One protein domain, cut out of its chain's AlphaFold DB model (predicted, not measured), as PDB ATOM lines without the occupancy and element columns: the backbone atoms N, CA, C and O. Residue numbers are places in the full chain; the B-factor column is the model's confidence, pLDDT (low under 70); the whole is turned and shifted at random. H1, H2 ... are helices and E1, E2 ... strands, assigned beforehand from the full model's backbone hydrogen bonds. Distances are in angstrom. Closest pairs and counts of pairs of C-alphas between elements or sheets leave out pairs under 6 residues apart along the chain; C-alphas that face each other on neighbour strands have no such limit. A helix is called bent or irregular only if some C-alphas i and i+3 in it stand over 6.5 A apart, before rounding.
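AT A GLANCE: This is residues 12 to 152 of the 175 residues of an uncharacterized protein of Streptomyces sp. S4.7 (UniProt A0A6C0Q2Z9). A strongly twisted four-strand sheet stands in the middle; H1 packs over it on one side, with H2, H3 and the small hairpin E5 and E6 gathered about H1. On the side away from H1 lies a looser end part, residues 121 to 152, with E7, H4 and E8. The 141 printed residues hold four named helices and eight named strands, in the order E1 E2 H1 H2 E3 E4 E5 E6 H3 E7 H4 E8, class mixed. The sheet runs E2 E1 E3 E4, antiparallel throughout. The whole is compact, with a radius of gyration of the C-alphas of 15.3 A and spans of 46 by 36 by 26 A.

IN THESE COORDINATES: E1, residues 12 to 20, begins at C-alpha 12 (-50.567, -22.003, 120.537) and is 25.4 A long. E2, residues 26 to 32, measures 20.2 A. H1, residues 35 to 48, measures 18.3 A, and H2, residues 52 to 64, 17.8 A. E3, residues 68 to 74, and E4, residues 77 to 83, measure 19.3 A and 18.2 A. Short elements follow: E5, residues 88 to 90; E6, 96 to 98; H3, 100 to 106; E7, 121 to 123; H4, 127 to 131; and E8, 148 to 150, ending at C-alpha 150 (-50.873, -15.923, 108.702).

HOW THE PARTS SIT: In the sheet these backbone atoms are within hydrogen-bond range: N 16 and O 30 at 2.9 A across the hairpin E1 and E2, N 15 and O 71 at 3.0 A across the neighbours E1 and E3, and N 70 and O 82 at 3.0 A across the hairpin E3 and E4. E2, H1 H2, E3 form a split strand-helix-strand unit, two strands running the same way with E1 between them; its crossover is right-handed. H1 is on the sheet at a height of 10.4 A, along E1 at 10 degrees on the local plane. H1 touches H2 at a steep tilt of 63 degrees, opposite ways, through residues 45 to 47 and 55 to 59 alone; the closest C-alphas, Phe 46 and Ile 55, are 5.5 A apart. H2, H3, only just on the sheet with 5 pairs within 10 A, and H4 only graze it. In the hairpin E5 and E6, N 89 and O 97 are 2.9 A apart; C-alphas Phe 46 of H1 and Val 96 of E6, their closest, are 6.4 A apart. Antiparallel E7 and E8 have N 122 and O 149 at 2.9 A. Every O i to N i+4 pair is within hydrogen-bond range in H2, H3 and H4, and 9 of 10 in H1, which is irregular, only just: C-alphas 45 and 48 are 6.8 A apart.

THE WHOLE: The farthest C-alphas, of Gly 93 and Asp 144, are 46.8 A apart. The printed part has no cut. The links H3 to E7 and H4 to E8 are long, 14 and 16 residues. The mean pLDDT of the printed part is 74.6; 47 residues are under 70, among them 19 to 28 and 131 to 152.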
ATOM      1  N   SER A  12     -51.438 -20.839 120.384       86.62
ATOM      2  CA  SER A  12     -50.567 -22.003 120.537       86.62
ATOM      3  C   SER A  12     -50.739 -22.944 119.352       86.62
ATOM      4  O   SER A  12     -51.863 -23.186 118.895       86.62
ATOM      5  N   ALA A  13     -49.623 -23.450 118.833       85.25
ATOM      6  CA  ALA A  13     -49.579 -24.298 117.650       85.25
ATOM      7  C   ALA A  13     -48.279 -25.113 117.587       85.25
ATOM      8  O   ALA A  13     -47.252 -24.744 118.156       85.25
ATOM      9  N   TYR A  14     -48.338 -26.217 116.859       85.25
ATOM     10  CA  TYR A  14     -47.192 -26.956 116.356       85.25
ATOM     11  C   TYR A  14     -46.790 -26.360 115.009       85.25
ATOM     12  O   TYR A  14     -47.667 -26.094 114.182       85.25
ATOM     13  N   ILE A  15     -45.495 -26.175 114.778       82.19
ATOM     14  CA  ILE A  15     -44.969 -25.726 113.485       82.19
ATOM     15  C   ILE A  15     -43.933 -26.740 113.025       82.19
ATOM     16  O   ILE A  15     -42.899 -26.867 113.668       82.19
ATOM     17  N   LEU A  16     -44.208 -27.459 111.942       81.62
ATOM     18  CA  LEU A  16     -43.196 -28.257 111.258       81.62
ATOM     19  C   LEU A  16     -42.495 -27.360 110.239       81.62
ATOM     20  O   LEU A  16     -43.122 -26.926 109.273       81.62
ATOM     21  N   GLU A  17     -41.223 -27.079 110.474       77.56
ATOM     22  CA  GLU A  17     -40.329 -26.470 109.495       77.56
ATOM     23  C   GLU A  17     -39.690 -27.566 108.655       77.56
ATOM     24  O   GLU A  17     -39.232 -28.583 109.180       77.56
ATOM     25  N   LYS A  18     -39.665 -27.335 107.346       72.44
ATOM     26  CA  LYS A  18     -38.863 -28.100 106.415       72.44
ATOM     27  C   LYS A  18     -37.991 -27.157 105.605       72.44
ATOM     28  O   LYS A  18     -38.492 -26.446 104.735       72.44
ATOM     29  N   THR A  19     -36.698 -27.179 105.879       65.75
ATOM     30  CA  THR A  19     -35.705 -26.422 105.113       65.75
ATOM     31  C   THR A  19     -35.365 -27.164 103.821       65.75
ATOM     32  O   THR A  19     -35.504 -28.378 103.743       65.75
ATOM     33  N   TYR A  20     -34.946 -26.440 102.793       62.66
ATOM     34  CA  TYR A  20     -34.398 -26.976 101.554       62.66
ATOM     35  C   TYR A  20     -33.122 -26.202 101.245       62.66
ATOM     36  O   TYR A  20     -33.152 -24.975 101.147       62.66
ATOM     37  N   THR A  21     -32.006 -26.910 101.111       55.50
ATOM     38  CA  THR A  21     -30.672 -26.335 100.920       55.50
ATOM     39  C   THR A  21     -30.151 -26.668  99.527       55.50
ATOM     40  O   THR A  21     -30.253 -27.798  99.046       55.50
ATOM     41  N   GLY A  22     -29.605 -25.681  98.814       60.41
ATOM     42  CA  GLY A  22     -29.191 -25.913  97.429       60.41
ATOM     43  C   GLY A  22     -28.759 -24.666  96.667       60.41
ATOM     44  O   GLY A  22     -27.925 -23.894  97.120       60.41
ATOM     45  N   GLN A  23     -29.265 -24.491  95.438       39.81
ATOM     46  CA  GLN A  23     -28.993 -23.276  94.646       39.81
ATOM     47  C   GLN A  23     -29.772 -22.051  95.149       39.81
ATOM     48  O   GLN A  23     -29.366 -20.920  94.886       39.81
ATOM     49  N   MET A  24     -30.886 -22.286  95.842       49.59
ATOM     50  CA  MET A  24     -31.674 -21.309  96.583       49.59
ATOM     51  C   MET A  24     -32.067 -21.986  97.891       49.59
ATOM     52  O   MET A  24     -32.657 -23.065  97.837       49.59
ATOM     53  N   ASP A  25     -31.716 -21.376  99.015       56.62
ATOM     54  CA  ASP A  25     -32.110 -21.857 100.337       56.62
ATOM     55  C   ASP A  25     -33.494 -21.278 100.663       56.62
ATOM     56  O   ASP A  25     -33.709 -20.073 100.510       56.62
ATOM     57  N   TRP A  26     -34.449 -22.131 101.033       56.53
ATOM     58  CA  TRP A  26     -35.820 -21.734 101.384       56.53
ATOM     59  C   TRP A  26     -36.438 -22.736 102.362       56.53
ATOM     60  O   TRP A  26     -35.970 -23.870 102.468       56.53
ATOM     61  N   SER A  27     -37.494 -22.338 103.076       61.41
ATOM     62  CA  SER A  27     -38.188 -23.213 104.031       61.41
ATOM     63  C   SER A  27     -39.704 -23.242 103.820       61.41
ATOM     64  O   SER A  27     -40.316 -22.242 103.445       61.41
ATOM     65  N   LEU A  28     -40.311 -24.402 104.087       67.94
ATOM     66  CA  LEU A  28     -41.757 -24.601 104.212       67.94
ATOM     67  C   LEU A  28     -42.154 -24.720 105.678       67.94
ATOM     68  O   LEU A  28     -41.474 -25.382 106.458       67.94
ATOM     69  N   PHE A  29     -43.310 -24.158 106.026       72.56
ATOM     70  CA  PHE A  29     -43.859 -24.218 107.378       72.56
ATOM     71  C   PHE A  29     -45.272 -24.789 107.362       72.56
ATOM     72  O   PHE A  29     -46.162 -24.249 106.705       72.56
ATOM     73  N   PHE A  30     -45.501 -25.845 108.140       75.81
ATOM     74  CA  PHE A  30     -46.827 -26.421 108.359       75.81
ATOM     75  C   PHE A  30     -47.277 -26.135 109.787       75.81
ATOM     76  O   PHE A  30     -46.667 -26.604 110.747       75.81
ATOM     77  N   VAL A  31     -48.356 -25.366 109.934       77.12
ATOM     78  CA  VAL A  31     -48.863 -24.920 111.238       77.12
ATOM     79  C   VAL A  31     -50.127 -25.694 111.596       77.12
ATOM     80  O   VAL A  31     -51.134 -25.625 110.892       77.12
ATOM     81  N   HIS A  32     -50.108 -26.405 112.721       80.88
ATOM     82  CA  HIS A  32     -51.242 -27.200 113.188       80.88
ATOM     83  C   HIS A  32     -51.535 -26.954 114.664       80.88
ATOM     84  O   HIS A  32     -50.636 -26.856 115.486       80.88
ATOM     85  N   SER A  33     -52.809 -26.936 115.046       82.19
ATOM     86  CA  SER A  33     -53.213 -26.849 116.458       82.19
ATOM     87  C   SER A  33     -53.265 -28.205 117.172       82.19
ATOM     88  O   SER A  33     -53.430 -28.258 118.388       82.19
ATOM     89  N   GLN A  34     -53.128 -29.311 116.433       83.38
ATOM     90  CA  GLN A  34     -53.244 -30.672 116.956       83.38
ATOM     91  C   GLN A  34     -52.084 -31.542 116.482       83.38
ATOM     92  O   GLN A  34     -51.771 -31.569 115.292       83.38
ATOM     93  N   ARG A  35     -51.512 -32.322 117.406       90.12
ATOM     94  CA  ARG A  35     -50.427 -33.265 117.117       90.12
ATOM     95  C   ARG A  35     -50.810 -34.299 116.056       90.12
ATOM     96  O   ARG A  35     -49.994 -34.637 115.210       90.12
ATOM     97  N   GLU A  36     -52.046 -34.790 116.076       87.81
ATOM     98  CA  GLU A  36     -52.486 -35.832 115.137       87.81
ATOM     99  C   GLU A  36     -52.491 -35.356 113.675       87.81
ATOM    100  O   GLU A  36     -52.340 -36.168 112.768       87.81
ATOM    101  N   HIS A  37     -52.579 -34.047 113.426       85.44
ATOM    102  CA  HIS A  37     -52.419 -33.515 112.073       85.44
ATOM    103  C   HIS A  37     -50.958 -33.555 111.611       85.44
ATOM    104  O   HIS A  37     -50.707 -33.866 110.454       85.44
ATOM    105  N   ILE A  38     -49.996 -33.338 112.518       86.62
ATOM    106  CA  ILE A  38     -48.569 -33.557 112.228       86.62
ATOM    107  C   ILE A  38     -48.326 -35.033 111.917       86.62
ATOM    108  O   ILE A  38     -47.652 -35.359 110.947       86.62
ATOM    109  N   ARG A  39     -48.927 -35.938 112.698       89.56
ATOM    110  CA  ARG A  39     -48.847 -37.384 112.453       89.56
ATOM    111  C   ARG A  39     -49.351 -37.751 111.052       89.56
ATOM    112  O   ARG A  39     -48.670 -38.471 110.330       89.56
ATOM    113  N   ALA A  40     -50.522 -37.239 110.669       84.81
ATOM    114  CA  ALA A  40     -51.106 -37.470 109.349       84.81
ATOM    115  C   ALA A  40     -50.254 -36.877 108.215       84.81
ATOM    116  O   ALA A  40     -50.061 -37.534 107.198       84.81
ATOM    117  N   LEU A  41     -49.692 -35.681 108.411       85.25
ATOM    118  CA  LEU A  41     -48.791 -35.049 107.446       85.25
ATOM    119  C   LEU A  41     -47.523 -35.885 107.221       85.25
ATOM    120  O   LEU A  41     -47.148 -36.136 106.082       85.25
ATOM    121  N   LEU A  42     -46.884 -36.363 108.293       87.88
ATOM    122  CA  LEU A  42     -45.699 -37.220 108.181       87.88
ATOM    123  C   LEU A  42     -46.022 -38.552 107.486       87.88
ATOM    124  O   LEU A  42     -45.221 -39.037 106.691       87.88
ATOM    125  N   GLN A  43     -47.198 -39.129 107.752       88.00
ATOM    126  CA  GLN A  43     -47.674 -40.321 107.048       88.00
ATOM    127  C   GLN A  43     -47.814 -40.051 105.538       88.00
ATOM    128  O   GLN A  43     -47.289 -40.823 104.739       88.00
ATOM    129  N   ASP A  44     -48.461 -38.952 105.149       84.94
ATOM    130  CA  ASP A  44     -48.652 -38.583 103.739       84.94
ATOM    131  C   ASP A  44     -47.318 -38.313 103.026       84.94
ATOM    132  O   ASP A  44     -47.076 -38.818 101.931       84.94
ATOM    133  N   MET A  45     -46.406 -37.585 103.674       82.94
ATOM    134  CA  MET A  45     -45.116 -37.213 103.089       82.94
ATOM    135  C   MET A  45     -44.175 -38.402 102.869       82.94
ATOM    136  O   MET A  45     -43.456 -38.422 101.870       82.94
ATOM    137  N   PHE A  46     -44.145 -39.363 103.798       85.25
ATOM    138  CA  PHE A  46     -43.105 -40.398 103.826       85.25
ATOM    139  C   PHE A  46     -43.592 -41.813 103.516       85.25
ATOM    140  O   PHE A  46     -42.774 -42.654 103.150       85.25
ATOM    141  N   LEU A  47     -44.884 -42.105 103.693       86.62
ATOM    142  CA  LEU A  47     -45.397 -43.478 103.646       86.62
ATOM    143  C   LEU A  47     -46.499 -43.668 102.602       86.62
ATOM    144  O   LEU A  47     -46.470 -44.661 101.877       86.62
ATOM    145  N   ASP A  48     -47.447 -42.732 102.517       85.69
ATOM    146  CA  ASP A  48     -48.643 -42.890 101.680       85.69
ATOM    147  C   ASP A  48     -48.528 -42.192 100.312       85.69
ATOM    148  O   ASP A  48     -49.394 -42.387  99.453       85.69
ATOM    149  N   ASN A  49     -47.458 -41.422 100.066       80.00
ATOM    150  CA  ASN A  49     -47.283 -40.728  98.795       80.00
ATOM    151  C   ASN A  49     -47.158 -41.730  97.626       80.00
ATOM    152  O   ASN A  49     -46.299 -42.615  97.649       80.00
ATOM    153  N   PRO A  50     -47.976 -41.603  96.568       79.25
ATOM    154  CA  PRO A  50     -47.932 -42.535  95.445       79.25
ATOM    155  C   PRO A  50     -46.692 -42.370  94.548       79.25
ATOM    156  O   PRO A  50     -46.416 -43.268  93.748       79.25
ATOM    157  N   ASP A  51     -45.963 -41.250  94.634       81.88
ATOM    158  CA  ASP A  51     -44.742 -41.000  93.862       81.88
ATOM    159  C   ASP A  51     -43.495 -41.283  94.710       81.88
ATOM    160  O   ASP A  51     -43.121 -40.516  95.599       81.88
ATOM    161  N   SER A  52     -42.804 -42.380  94.391       81.94
ATOM    162  CA  SER A  52     -41.573 -42.761  95.084       81.94
ATOM    163  C   SER A  52     -40.468 -41.716  94.942       81.94
ATOM    164  O   SER A  52     -39.685 -41.568  95.865       81.94
ATOM    165  N   ASN A  53     -40.417 -40.946  93.848       80.12
ATOM    166  CA  ASN A  53     -39.399 -39.898  93.704       80.12
ATOM    167  C   ASN A  53     -39.644 -38.742  94.675       80.12
ATOM    168  O   ASN A  53     -38.697 -38.090  95.110       80.12
ATOM    169  N   VAL A  54     -40.914 -38.473  95.004       78.50
ATOM    170  CA  VAL A  54     -41.250 -37.494  96.037       78.50
ATOM    171  C   VAL A  54     -40.762 -38.022  97.376       78.50
ATOM    172  O   VAL A  54     -40.027 -37.306  98.037       78.50
ATOM    173  N   ILE A  55     -41.070 -39.268  97.742       80.06
ATOM    174  CA  ILE A  55     -40.592 -39.875  98.999       80.06
ATOM    175  C   ILE A  55     -39.061 -39.861  99.080       80.06
ATOM    176  O   ILE A  55     -38.512 -39.422 100.090       80.06
ATOM    177  N   ASP A  56     -38.379 -40.284  98.014       80.81
ATOM    178  CA  ASP A  56     -36.918 -40.293  97.927       80.81
ATOM    179  C   ASP A  56     -36.364 -38.883  98.167       80.81
ATOM    180  O   ASP A  56     -35.520 -38.696  99.038       80.81
ATOM    181  N   GLY A  57     -36.902 -37.865  97.488       78.69
ATOM    182  CA  GLY A  57     -36.495 -36.473  97.692       78.69
ATOM    183  C   GLY A  57     -36.822 -35.937  99.092       78.69
ATOM    184  O   GLY A  57     -36.025 -35.209  99.679       78.69
ATOM    185  N   GLN A  58     -37.967 -36.314  99.672       78.19
ATOM    186  CA  GLN A  58     -38.329 -35.958 101.052       78.19
ATOM    187  C   GLN A  58     -37.319 -36.533 102.050       78.19
ATOM    188  O   GLN A  58     -36.954 -35.865 103.019       78.19
ATOM    189  N   PHE A  59     -36.853 -37.752 101.795       79.94
ATOM    190  CA  PHE A  59     -35.913 -38.443 102.657       79.94
ATOM    191  C   PHE A  59     -34.456 -38.006 102.445       79.94
ATOM    192  O   PHE A  59     -33.711 -37.867 103.413       79.94
ATOM    193  N   GLU A  60     -34.043 -37.735 101.206       78.75
ATOM    194  CA  GLU A  60     -32.731 -37.153 100.903       78.75
ATOM    195  C   GLU A  60     -32.563 -35.792 101.583       78.75
ATOM    196  O   GLU A  60     -31.531 -35.569 102.217       78.75
ATOM    197  N   SER A  61     -33.595 -34.938 101.547       74.12
ATOM    198  CA  SER A  61     -33.659 -33.717 102.360       74.12
ATOM    199  C   SER A  61     -33.434 -34.037 103.842       74.12
ATOM    200  O   SER A  61     -32.476 -33.569 104.459       74.12
ATOM    201  N   HIS A  62     -34.261 -34.924 104.401       75.69
ATOM    202  CA  HIS A  62     -34.217 -35.307 105.816       75.69
ATOM    203  C   HIS A  62     -32.833 -35.801 106.286       75.69
ATOM    204  O   HIS A  62     -32.397 -35.476 107.394       75.69
ATOM    205  N   LEU A  63     -32.105 -36.544 105.444       72.75
ATOM    206  CA  LEU A  63     -30.733 -36.988 105.723       72.75
ATOM    207  C   LEU A  63     -29.662 -35.924 105.452       72.75
ATOM    208  O   LEU A  63     -28.625 -35.922 106.119       72.75
ATOM    209  N   GLY A  64     -29.888 -35.039 104.479       64.69
ATOM    210  CA  GLY A  64     -28.961 -33.992 104.043       64.69
ATOM    211  C   GLY A  64     -28.703 -32.899 105.081       64.69
ATOM    212  O   GLY A  64     -27.858 -32.033 104.862       64.69
ATOM    213  N   GLY A  65     -29.382 -32.955 106.229       57.97
ATOM    214  CA  GLY A  65     -29.324 -31.925 107.262       57.97
ATOM    215  C   GLY A  65     -30.355 -30.820 107.066       57.97
ATOM    216  O   GLY A  65     -30.363 -29.879 107.855       57.97
ATOM    217  N   GLU A  66     -31.234 -30.959 106.072       59.53
ATOM    218  CA  GLU A  66     -32.431 -30.144 105.912       59.53
ATOM    219  C   GLU A  66     -33.433 -30.580 106.978       59.53
ATOM    220  O   GLU A  66     -33.927 -31.711 106.980       59.53
ATOM    221  N   SER A  67     -33.625 -29.736 107.985       57.53
ATOM    222  CA  SER A  67     -34.297 -30.150 109.201       57.53
ATOM    223  C   SER A  67     -35.799 -30.333 108.999       57.53
ATOM    224  O   SER A  67     -36.472 -29.509 108.389       57.53
ATOM    225  N   ALA A  68     -36.320 -31.426 109.561       64.44
ATOM    226  CA  ALA A  68     -37.723 -31.583 109.917       64.44
ATOM    227  C   ALA A  68     -37.866 -31.168 111.390       64.44
ATOM    228  O   ALA A  68     -37.970 -32.010 112.289       64.44
ATOM    229  N   ASP A  69     -37.753 -29.864 111.644       77.12
ATOM    230  CA  ASP A  69     -37.809 -29.312 112.994       77.12
ATOM    231  C   ASP A  69     -39.265 -29.056 113.379       77.12
ATOM    232  O   ASP A  69     -39.968 -28.261 112.754       77.12
ATOM    233  N   LEU A  70     -39.737 -29.731 114.429       86.12
ATOM    234  CA  LEU A  70     -41.069 -29.491 114.969       86.12
ATOM    235  C   LEU A  70     -40.985 -28.550 116.169       86.12
ATOM    236  O   LEU A  70     -40.511 -28.918 117.246       86.12
ATOM    237  N   TRP A  71     -41.485 -27.334 116.002       85.56
ATOM    238  CA  TRP A  71     -41.543 -26.317 117.041       85.56
ATOM    239  C   TRP A  71     -42.846 -26.401 117.834       85.56
ATOM    240  O   TRP A  71     -43.929 -26.604 117.279       85.56
ATOM    241  N   LEU A  72     -42.737 -26.195 119.146       89.75
ATOM    242  CA  LEU A  72     -43.869 -26.122 120.066       89.75
ATOM    243  C   LEU A  72     -44.068 -24.663 120.470       89.75
ATOM    244  O   LEU A  72     -43.243 -24.110 121.204       89.75
ATOM    245  N   ILE A  73     -45.136 -24.035 119.982       85.69
ATOM    246  CA  ILE A  73     -45.478 -22.655 120.321       85.69
ATOM    247  C   ILE A  73     -46.604 -22.667 121.343       85.69
ATOM    248  O   ILE A  73     -47.703 -23.127 121.048       85.69
ATOM    249  N   GLU A  74     -46.350 -22.118 122.524       88.06
ATOM    250  CA  GLU A  74     -47.382 -21.883 123.530       88.06
ATOM    251  C   GLU A  74     -47.438 -20.395 123.809       88.06
ATOM    252  O   GLU A  74     -46.414 -19.729 123.973       88.06
ATOM    253  N   HIS A  75     -48.646 -19.856 123.866       87.19
ATOM    254  CA  HIS A  75     -48.846 -18.463 124.230       87.19
ATOM    255  C   HIS A  75     -48.101 -17.433 123.344       87.19
ATOM    256  O   HIS A  75     -47.660 -16.373 123.813       87.19
ATOM    257  N   GLY A  76     -47.927 -17.739 122.053       78.38
ATOM    258  CA  GLY A  76     -47.138 -16.934 121.113       78.38
ATOM    259  C   GLY A  76     -45.628 -16.912 121.396       78.38
ATOM    260  O   GLY A  76     -44.956 -15.959 120.992       78.38
ATOM    261  N   ARG A  77     -45.102 -17.905 122.126       82.25
ATOM    262  CA  ARG A  77     -43.673 -18.093 122.427       82.25
ATOM    263  C   ARG A  77     -43.223 -19.500 122.066       82.25
ATOM    264  O   ARG A  77     -43.959 -20.461 122.292       82.25
ATOM    265  N   ARG A  78     -41.997 -19.644 121.567       84.19
ATOM    266  CA  ARG A  78     -41.389 -20.969 121.394       84.19
ATOM    267  C   ARG A  78     -41.043 -21.565 122.754       84.19
ATOM    268  O   ARG A  78     -40.197 -21.044 123.476       84.19
ATOM    269  N   MET A  79     -41.669 -22.689 123.073       86.94
ATOM    270  CA  MET A  79     -41.434 -23.420 124.321       86.94
ATOM    271  C   MET A  79     -40.486 -24.598 124.144       86.94
ATOM    272  O   MET A  79     -39.852 -25.030 125.106       86.94
ATOM    273  N   GLY A  80     -40.379 -25.125 122.925       84.69
ATOM    274  CA  GLY A  80     -39.548 -26.286 122.655       84.69
ATOM    275  C   GLY A  80     -39.423 -26.627 121.180       84.69
ATOM    276  O   GLY A  80     -39.989 -25.971 120.303       84.69
ATOM    277  N   HIS A  81     -38.644 -27.676 120.949       86.62
ATOM    278  CA  HIS A  81     -38.273 -28.220 119.653       86.62
ATOM    279  C   HIS A  81     -38.176 -29.737 119.759       86.62
ATOM    280  O   HIS A  81     -37.698 -30.255 120.772       86.62
ATOM    281  N   VAL A  82     -38.619 -30.425 118.714       87.69
ATOM    282  CA  VAL A  82     -38.432 -31.858 118.529       87.69
ATOM    283  C   VAL A  82     -37.710 -32.082 117.207       87.69
ATOM    284  O   VAL A  82     -38.209 -31.712 116.147       87.69
ATOM    285  N   ASP A  83     -36.546 -32.722 117.290       84.56
ATOM    286  CA  ASP A  83     -35.813 -33.234 116.136       84.56
ATOM    287  C   ASP A  83     -36.468 -34.538 115.665       84.56
ATOM    288  O   ASP A  83     -36.475 -35.532 116.400       84.56
ATOM    289  N   LEU A  84     -37.033 -34.541 114.456       86.25
ATOM    290  CA  LEU A  84     -37.699 -35.715 113.887       86.25
ATOM    291  C   LEU A  84     -36.734 -36.685 113.186       86.25
ATOM    292  O   LEU A  84     -37.151 -37.778 112.798       86.25
ATOM    293  N   ARG A  85     -35.439 -36.359 113.057       83.75
ATOM    294  CA  ARG A  85     -34.447 -37.247 112.414       83.75
ATOM    295  C   ARG A  85     -34.342 -38.633 113.039       83.75
ATOM    296  O   ARG A  85     -34.351 -39.601 112.289       83.75
ATOM    297  N   PRO A  86     -34.320 -38.783 114.374       85.94
ATOM    298  CA  PRO A  86     -34.293 -40.102 115.003       85.94
ATOM    299  C   PRO A  86     -35.608 -40.883 114.867       85.94
ATOM    300  O   PRO A  86     -35.661 -42.046 115.253       85.94
ATOM    301  N   VAL A  87     -36.677 -40.233 114.400       89.50
ATOM    302  CA  VAL A  87     -38.037 -40.783 114.337       89.50
ATOM    303  C   VAL A  87     -38.352 -41.344 112.948       89.50
ATOM    304  O   VAL A  87     -39.213 -42.209 112.829       89.50
ATOM    305  N   ILE A  88     -37.669 -40.879 111.901       88.62
ATOM    306  CA  ILE A  88     -37.934 -41.239 110.502       88.62
ATOM    307  C   ILE A  88     -36.649 -41.814 109.906       88.62
ATOM    308  O   ILE A  88     -35.636 -41.116 109.856       88.62
ATOM    309  N   ASP A  89     -36.690 -43.068 109.456       88.25
ATOM    310  CA  ASP A  89     -35.509 -43.808 108.996       88.25
ATOM    311  C   ASP A  89     -35.774 -44.606 107.710       88.25
ATOM    312  O   ASP A  89     -36.920 -44.904 107.356       88.25
ATOM    313  N   TRP A  90     -34.698 -44.978 107.018       84.31
ATOM    314  CA  TRP A  90     -34.729 -45.836 105.840       84.31
ATOM    315  C   TRP A  90     -34.521 -47.291 106.231       84.31
ATOM    316  O   TRP A  90     -33.596 -47.654 106.956       84.31
ATOM    317  N   THR A  91     -35.331 -48.173 105.668       82.19
ATOM    318  CA  THR A  91     -35.113 -49.613 105.779       82.19
ATOM    319  C   THR A  91     -34.126 -50.086 104.722       82.19
ATOM    320  O   THR A  91     -34.136 -49.625 103.582       82.19
ATOM    321  N   GLU A  92     -33.333 -51.107 105.049       74.00
ATOM    322  CA  GLU A  92     -32.392 -51.738 104.107       74.00
ATOM    323  C   GLU A  92     -33.062 -52.247 102.807       74.00
ATOM    324  O   GLU A  92     -32.383 -52.501 101.815       74.00
ATOM    325  N   GLY A  93     -34.394 -52.387 102.796       70.06
ATOM    326  CA  GLY A  93     -35.199 -52.814 101.650       70.06
ATOM    327  C   GLY A  93     -35.704 -51.698 100.730       70.06
ATOM    328  O   GLY A  93     -36.414 -52.020  99.778       70.06
ATOM    329  N   GLY A  94     -35.368 -50.427 100.979       70.75
ATOM    330  CA  GLY A  94     -35.802 -49.321 100.113       70.75
ATOM    331  C   GLY A  94     -37.128 -48.666 100.507       70.75
ATOM    332  O   GLY A  94     -37.801 -48.128  99.638       70.75
ATOM    333  N   GLY A  95     -37.543 -48.761 101.772       81.12
ATOM    334  CA  GLY A  95     -38.773 -48.126 102.265       81.12
ATOM    335  C   GLY A  95     -38.533 -47.274 103.505       81.12
ATOM    336  O   GLY A  95     -37.648 -47.596 104.295       81.12
ATOM    337  N   VAL A  96     -39.339 -46.233 103.700       86.31
ATOM    338  CA  VAL A  96     -39.284 -45.374 104.891       86.31
ATOM    339  C   VAL A  96     -40.075 -46.004 106.041       86.31
ATOM    340  O   VAL A  96     -41.106 -46.644 105.829       86.31
ATOM    341  N   VAL A  97     -39.598 -45.829 107.271       90.56
ATOM    342  CA  VAL A  97     -40.310 -46.186 108.502       90.56
ATOM    343  C   VAL A  97     -40.336 -44.984 109.433       90.56
ATOM    344  O   VAL A  97     -39.334 -44.300 109.614       90.56
ATOM    345  N   VAL A  98     -41.492 -44.769 110.061       90.88
ATOM    346  CA  VAL A  98     -41.670 -43.774 111.119       90.88
ATOM    347  C   VAL A  98     -41.887 -44.496 112.449       90.88
ATOM    348  O   VAL A  98     -42.834 -45.277 112.594       90.88
ATOM    349  N   ASP A  99     -41.027 -44.241 113.436       94.38
ATOM    350  CA  ASP A  99     -41.199 -44.714 114.810       94.38
ATOM    351  C   ASP A  99     -42.251 -43.863 115.530       94.38
ATOM    352  O   ASP A  99     -41.971 -42.880 116.220       94.38
ATOM    353  N   TRP A 100     -43.507 -44.272 115.386       94.25
ATOM    354  CA  TRP A 100     -44.623 -43.581 116.020       94.25
ATOM    355  C   TRP A 100     -44.555 -43.556 117.547       94.25
ATOM    356  O   TRP A 100     -45.086 -42.628 118.151       94.25
ATOM    357  N   ALA A 101     -43.909 -44.535 118.187       96.06
ATOM    358  CA  ALA A 101     -43.780 -44.536 119.641       96.06
ATOM    359  C   ALA A 101     -42.777 -43.469 120.099       96.06
ATOM    360  O   ALA A 101     -43.046 -42.758 121.071       96.06
ATOM    361  N   ALA A 102     -41.660 -43.319 119.380       93.81
ATOM    362  CA  ALA A 102     -40.708 -42.236 119.612       93.81
ATOM    363  C   ALA A 102     -41.343 -40.862 119.344       93.81
ATOM    364  O   ALA A 102     -41.193 -39.955 120.166       93.81
ATOM    365  N   PHE A 103     -42.121 -40.730 118.263       93.31
ATOM    366  CA  PHE A 103     -42.893 -39.516 117.975       93.31
ATOM    367  C   PHE A 103     -43.854 -39.166 119.118       93.31
ATOM    368  O   PHE A 103     -43.817 -38.057 119.650       93.31
ATOM    369  N   ASP A 104     -44.693 -40.120 119.530       94.69
ATOM    370  CA  ASP A 104     -45.712 -39.908 120.560       94.69
ATOM    371  C   ASP A 104     -45.099 -39.567 121.930       94.69
ATOM    372  O   ASP A 104     -45.739 -38.882 122.729       94.69
ATOM    373  N   ALA A 105     -43.876 -40.036 122.201       94.19
ATOM    374  CA  ALA A 105     -43.125 -39.716 123.411       94.19
ATOM    375  C   ALA A 105     -42.465 -38.329 123.362       94.19
ATOM    376  O   ALA A 105     -42.360 -37.672 124.400       94.19
ATOM    377  N   ALA A 106     -42.011 -37.891 122.186       91.38
ATOM    378  CA  ALA A 106     -41.331 -36.611 122.010       91.38
ATOM    379  C   ALA A 106     -42.308 -35.437 121.846       91.38
ATOM    380  O   ALA A 106     -42.031 -34.332 122.313       91.38
ATOM    381  N   VAL A 107     -43.457 -35.671 121.203       91.44
ATOM    382  CA  VAL A 107     -44.423 -34.624 120.863       91.44
ATOM    383  C   VAL A 107     -45.632 -34.686 121.804       91.44
ATOM    384  O   VAL A 107     -46.377 -35.677 121.788       91.44
ATOM    385  N   PRO A 108     -45.878 -33.636 122.613       90.88
ATOM    386  CA  PRO A 108     -47.010 -33.623 123.532       90.88
ATOM    387  C   PRO A 108     -48.333 -33.709 122.766       90.88
ATOM    388  O   PRO A 108     -48.461 -33.202 121.660       90.88
ATOM    389  N   THR A 109     -49.348 -34.348 123.352       89.44
ATOM    390  CA  THR A 109     -50.681 -34.469 122.728       89.44
ATOM    391  C   THR A 109     -51.413 -33.131 122.634       89.44
ATOM    392  O   THR A 109     -52.284 -32.955 121.785       89.44
ATOM    393  N   ALA A 110     -51.099 -32.201 123.536       87.12
ATOM    394  CA  ALA A 110     -51.728 -30.894 123.628       87.12
ATOM    395  C   ALA A 110     -50.711 -29.852 124.098       87.12
ATOM    396  O   ALA A 110     -49.881 -30.139 124.959       87.12
ATOM    397  N   LEU A 111     -50.839 -28.648 123.548       87.62
ATOM    398  CA  LEU A 111     -50.125 -27.457 123.988       87.62
ATOM    399  C   LEU A 111     -50.952 -26.730 125.047       87.62
ATOM    400  O   LEU A 111     -52.185 -26.829 125.073       87.62
ATOM    401  N   THR A 112     -50.278 -25.998 125.921       88.38
ATOM    402  CA  THR A 112     -50.919 -25.054 126.832       88.38
ATOM    403  C   THR A 112     -51.278 -23.766 126.092       88.38
ATOM    404  O   THR A 112     -50.581 -23.358 125.172       88.38
ATOM    405  N   GLY A 113     -52.395 -23.141 126.477       83.62
ATOM    406  CA  GLY A 113     -52.902 -21.917 125.853       83.62
ATOM    407  C   GLY A 113     -54.053 -22.126 124.872       83.62
ATOM    408  O   GLY A 113     -54.613 -23.218 124.749       83.62
ATOM    409  N   THR A 114     -54.472 -21.033 124.231       85.56
ATOM    410  CA  THR A 114     -55.547 -21.070 123.235       85.56
ATOM    411  C   THR A 114     -54.994 -21.679 121.944       85.56
ATOM    412  O   THR A 114     -53.922 -21.268 121.499       85.56
ATOM    413  N   PRO A 115     -55.648 -22.701 121.365       82.75
ATOM    414  CA  PRO A 115     -55.212 -23.272 120.100       82.75
ATOM    415  C   PRO A 115     -55.551 -22.327 118.947       82.75
ATOM    416  O   PRO A 115     -56.705 -21.905 118.823       82.75
ATOM    417  N   LEU A 116     -54.573 -22.106 118.064       77.38
ATOM    418  CA  LEU A 116     -54.746 -21.319 116.844       77.38
ATOM    419  C   LEU A 116     -55.885 -21.889 115.983       77.38
ATOM    420  O   LEU A 116     -55.928 -23.098 115.706       77.38
ATOM    421  N   ARG A 117     -56.828 -21.035 115.566       70.75
ATOM    422  CA  ARG A 117     -57.995 -21.448 114.770       70.75
ATOM    423  C   ARG A 117     -57.862 -21.078 113.301       70.75
ATOM    424  O   ARG A 117     -57.055 -20.249 112.902       70.75
ATOM    425  N   HIS A 118     -58.739 -21.681 112.500       62.62
ATOM    426  CA  HIS A 118     -58.877 -21.383 111.079       62.62
ATOM    427  C   HIS A 118     -59.011 -19.879 110.792       62.62
ATOM    428  O   HIS A 118     -59.905 -19.229 111.336       62.62
ATOM    429  N   GLY A 119     -58.140 -19.356 109.922       57.25
ATOM    430  CA  GLY A 119     -58.100 -17.946 109.528       57.25
ATOM    431  C   GLY A 119     -57.563 -16.987 110.596       57.25
ATOM    432  O   GLY A 119     -57.627 -15.772 110.399       57.25
ATOM    433  N   GLU A 120     -57.079 -17.497 111.731       62.50
ATOM    434  CA  GLU A 120     -56.334 -16.697 112.702       62.50
ATOM    435  C   GLU A 120     -54.857 -16.623 112.306       62.50
ATOM    436  O   GLU A 120     -54.406 -17.256 111.362       62.50
ATOM    437  N   GLU A 121     -54.093 -15.785 112.985       66.31
ATOM    438  CA  GLU A 121     -52.683 -15.564 112.685       66.31
ATOM    439  C   GLU A 121     -51.904 -15.767 113.972       66.31
ATOM    440  O   GLU A 121     -52.262 -15.211 115.018       66.31
ATOM    441  N   LEU A 122     -50.850 -16.575 113.901       68.38
ATOM    442  CA  LEU A 122     -49.934 -16.736 115.011       68.38
ATOM    443  C   LEU A 122     -48.918 -15.604 114.964       68.38
ATOM    444  O   LEU A 122     -48.113 -15.505 114.041       68.38
ATOM    445  N   ARG A 123     -48.930 -14.784 116.011       68.81
ATOM    446  CA  ARG A 123     -47.935 -13.734 116.221       68.81
ATOM    447  C   ARG A 123     -46.924 -14.198 117.249       68.81
ATOM    448  O   ARG A 123     -47.273 -14.364 118.423       68.81
ATOM    449  N   LEU A 124     -45.684 -14.389 116.811       69.06
ATOM    450  CA  LEU A 124     -44.581 -14.630 117.729       69.06
ATOM    451  C   LEU A 124     -44.219 -13.326 118.434       69.06
ATOM    452  O   LEU A 124     -44.065 -12.278 117.811       69.06
ATOM    453  N   ARG A 125     -44.102 -13.379 119.759       68.94
ATOM    454  CA  ARG A 125     -43.893 -12.168 120.571       68.94
ATOM    455  C   ARG A 125     -42.447 -11.693 120.595       68.94
ATOM    456  O   ARG A 125     -42.212 -10.519 120.851       68.94
ATOM    457  N   ASP A 126     -41.507 -12.616 120.428       72.50
ATOM    458  CA  ASP A 126     -40.072 -12.365 120.561       72.50
ATOM    459  C   ASP A 126     -39.299 -13.358 119.683       72.50
ATOM    460  O   ASP A 126     -38.637 -14.270 120.173       72.50
ATOM    461  N   VAL A 127     -39.463 -13.214 118.363       66.81
ATOM    462  CA  VAL A 127     -38.863 -14.093 117.341       66.81
ATOM    463  C   VAL A 127     -37.360 -14.233 117.553       66.81
ATOM    464  O   VAL A 127     -36.831 -15.339 117.526       66.81
ATOM    465  N   ARG A 128     -36.674 -13.119 117.820       65.00
ATOM    466  CA  ARG A 128     -35.231 -13.115 118.044       65.00
ATOM    467  C   ARG A 128     -34.855 -14.012 119.215       65.00
ATOM    468  O   ARG A 128     -34.122 -14.969 119.007       65.00
ATOM    469  N   ALA A 129     -35.383 -13.760 120.415       71.00
ATOM    470  CA  ALA A 129     -35.031 -14.579 121.575       71.00
ATOM    471  C   ALA A 129     -35.461 -16.042 121.401       71.00
ATOM    472  O   ALA A 129     -34.788 -16.956 121.879       71.00
ATOM    473  N   ASP A 130     -36.579 -16.264 120.712       73.25
ATOM    474  CA  ASP A 130     -37.092 -17.600 120.484       73.25
ATOM    475  C   ASP A 130     -36.188 -18.375 119.500       73.25
ATOM    476  O   ASP A 130     -35.987 -19.562 119.732       73.25
ATOM    477  N   PHE A 131     -35.552 -17.756 118.495       68.56
ATOM    478  CA  PHE A 131     -34.817 -18.468 117.427       68.56
ATOM    479  C   PHE A 131     -33.291 -18.217 117.349       68.56
ATOM    480  O   PHE A 131     -32.610 -18.959 116.641       68.56
ATOM    481  N   GLU A 132     -32.714 -17.287 118.123       66.56
ATOM    482  CA  GLU A 132     -31.286 -16.865 118.085       66.56
ATOM    483  C   GLU A 132     -30.248 -17.993 118.308       66.56
ATOM    484  O   GLU A 132     -29.058 -17.829 118.031       66.56
ATOM    485  N   HIS A 133     -30.668 -19.164 118.795       64.06
ATOM    486  CA  HIS A 133     -29.802 -20.333 119.020       64.06
ATOM    487  C   HIS A 133     -30.273 -21.587 118.274       64.06
ATOM    488  O   HIS A 133     -30.023 -22.709 118.716       64.06
ATOM    489  N   THR A 134     -30.995 -21.398 117.174       65.06
ATOM    490  CA  THR A 134     -31.482 -22.484 116.320       65.06
ATOM    491  C   THR A 134     -30.777 -22.457 114.968       65.06
ATOM    492  O   THR A 134     -30.210 -21.439 114.584       65.06
ATOM    493  N   ASN A 135     -30.823 -23.579 114.252       57.34
ATOM    494  CA  ASN A 135     -30.421 -23.638 112.845       57.34
ATOM    495  C   ASN A 135     -31.602 -23.323 111.910       57.34
ATOM    496  O   ASN A 135     -31.567 -23.702 110.747       57.34
ATOM    497  N   SER A 136     -32.664 -22.704 112.432       61.28
ATOM    498  CA  SER A 136     -33.838 -22.349 111.644       61.28
ATOM    499  C   SER A 136     -33.494 -21.207 110.698       61.28
ATOM    500  O   SER A 136     -32.939 -20.185 111.121       61.28
ATOM    501  N   GLU A 137     -33.878 -21.349 109.433       53.81
ATOM    502  CA  GLU A 137     -33.716 -20.275 108.452       53.81
ATOM    503  C   GLU A 137     -34.747 -19.153 108.674       53.81
ATOM    504  O   GLU A 137     -34.579 -18.068 108.128       53.81
ATOM    505  N   LEU A 138     -35.748 -19.337 109.553       51.09
ATOM    506  CA  LEU A 138     -36.719 -18.299 109.946       51.09
ATOM    507  C   LEU A 138     -36.078 -17.006 110.453       51.09
ATOM    508  O   LEU A 138     -36.636 -15.924 110.276       51.09
ATOM    509  N   PHE A 139     -34.934 -17.110 111.129       48.16
ATOM    510  CA  PHE A 139     -34.255 -15.953 111.709       48.16
ATOM    511  C   PHE A 139     -33.526 -15.107 110.656       48.16
ATOM    512  O   PHE A 139     -33.309 -13.911 110.851       48.16
ATOM    513  N   ASN A 140     -33.130 -15.729 109.546       50.03
ATOM    514  CA  ASN A 140     -32.197 -15.163 108.581       50.03
ATOM    515  C   ASN A 140     -32.796 -14.025 107.725       50.03
ATOM    516  O   ASN A 140     -32.121 -13.004 107.556       50.03
ATOM    517  N   PRO A 141     -34.041 -14.122 107.210       48.22
ATOM    518  CA  PRO A 141     -34.593 -13.072 106.362       48.22
ATOM    519  C   PRO A 141     -35.093 -11.853 107.154       48.22
ATOM    520  O   PRO A 141     -35.006 -10.739 106.635       48.22
ATOM    521  N   TYR A 142     -35.551 -12.022 108.406       48.50
ATOM    522  CA  TYR A 142     -36.207 -10.953 109.185       48.50
ATOM    523  C   TYR A 142     -35.863 -10.999 110.692       48.50
ATOM    524  O   TYR A 142     -36.714 -11.320 111.524       48.50
ATOM    525  N   PRO A 143     -34.623 -10.663 111.091       48.97
ATOM    526  CA  PRO A 143     -34.152 -10.829 112.473       48.97
ATOM    527  C   PRO A 143     -34.770  -9.856 113.494       48.97
ATOM    528  O   PRO A 143     -34.673 -10.098 114.701       48.97
ATOM    529  N   ASP A 144     -35.367  -8.752 113.029       50.38
ATOM    530  CA  ASP A 144     -35.887  -7.659 113.865       50.38
ATOM    531  C   ASP A 144     -37.384  -7.352 113.627       50.38
ATOM    532  O   ASP A 144     -37.957  -6.551 114.371       50.38
ATOM    533  N   ASP A 145     -38.030  -7.991 112.642       44.53
ATOM    534  CA  ASP A 145     -39.444  -7.755 112.319       44.53
ATOM    535  C   ASP A 145     -40.358  -8.757 113.059       44.53
ATOM    536  O   ASP A 145     -39.999  -9.927 113.234       44.53
ATOM    537  N   PRO A 146     -41.556  -8.344 113.516       47.97
ATOM    538  CA  PRO A 146     -42.537  -9.282 114.042       47.97
ATOM    539  C   PRO A 146     -42.985 -10.236 112.926       47.97
ATOM    540  O   PRO A 146     -43.668  -9.833 111.987       47.97
ATOM    541  N   LEU A 147     -42.609 -11.512 113.045       47.06
ATOM    542  CA  LEU A 147     -43.109 -12.565 112.165       47.06
ATOM    543  C   LEU A 147     -44.554 -12.898 112.539       47.06
ATOM    544  O   LEU A 147     -44.853 -13.347 113.656       47.06
ATOM    545  N   SER A 148     -45.437 -12.709 111.569       43.91
ATOM    546  CA  SER A 148     -46.819 -13.152 111.619       43.91
ATOM    547  C   SER A 148     -46.953 -14.377 110.727       43.91
ATOM    548  O   SER A 148     -46.895 -14.274 109.504       43.91
ATOM    549  N   TYR A 149     -47.177 -15.550 111.317       49.06
ATOM    550  CA  TYR A 149     -47.661 -16.680 110.532       49.06
ATOM    551  C   TYR A 149     -49.148 -16.456 110.312       49.06
ATOM    552  O   TYR A 149     -49.979 -16.784 111.166       49.06
ATOM    553  N   GLY A 150     -49.500 -15.866 109.173       37.41
ATOM    554  CA  GLY A 150     -50.873 -15.923 108.702       37.41
ATOM    555  C   GLY A 150     -51.260 -17.388 108.565       37.41
ATOM    556  O   GLY A 150     -50.697 -18.090 107.729       37.41
ATOM    557  N   MET A 151     -52.248 -17.865 109.323       37.47
ATOM    558  CA  MET A 151     -52.906 -19.134 109.010       37.47
ATOM    559  C   MET A 151     -53.877 -18.879 107.838       37.47
ATOM    560  O   MET A 151     -55.090 -19.054 107.950       37.47
ATOM    561  N   GLN A 152     -53.341 -18.357 106.724       34.59
ATOM    562  CA  GLN A 152     -54.085 -18.081 105.491       34.59
ATOM    563  C   GLN A 152     -54.178 -19.310 104.581       34.59
ATOM    564  O   GLN A 152     -55.040 -19.347 103.712       34.59
TER     565      GLN A 152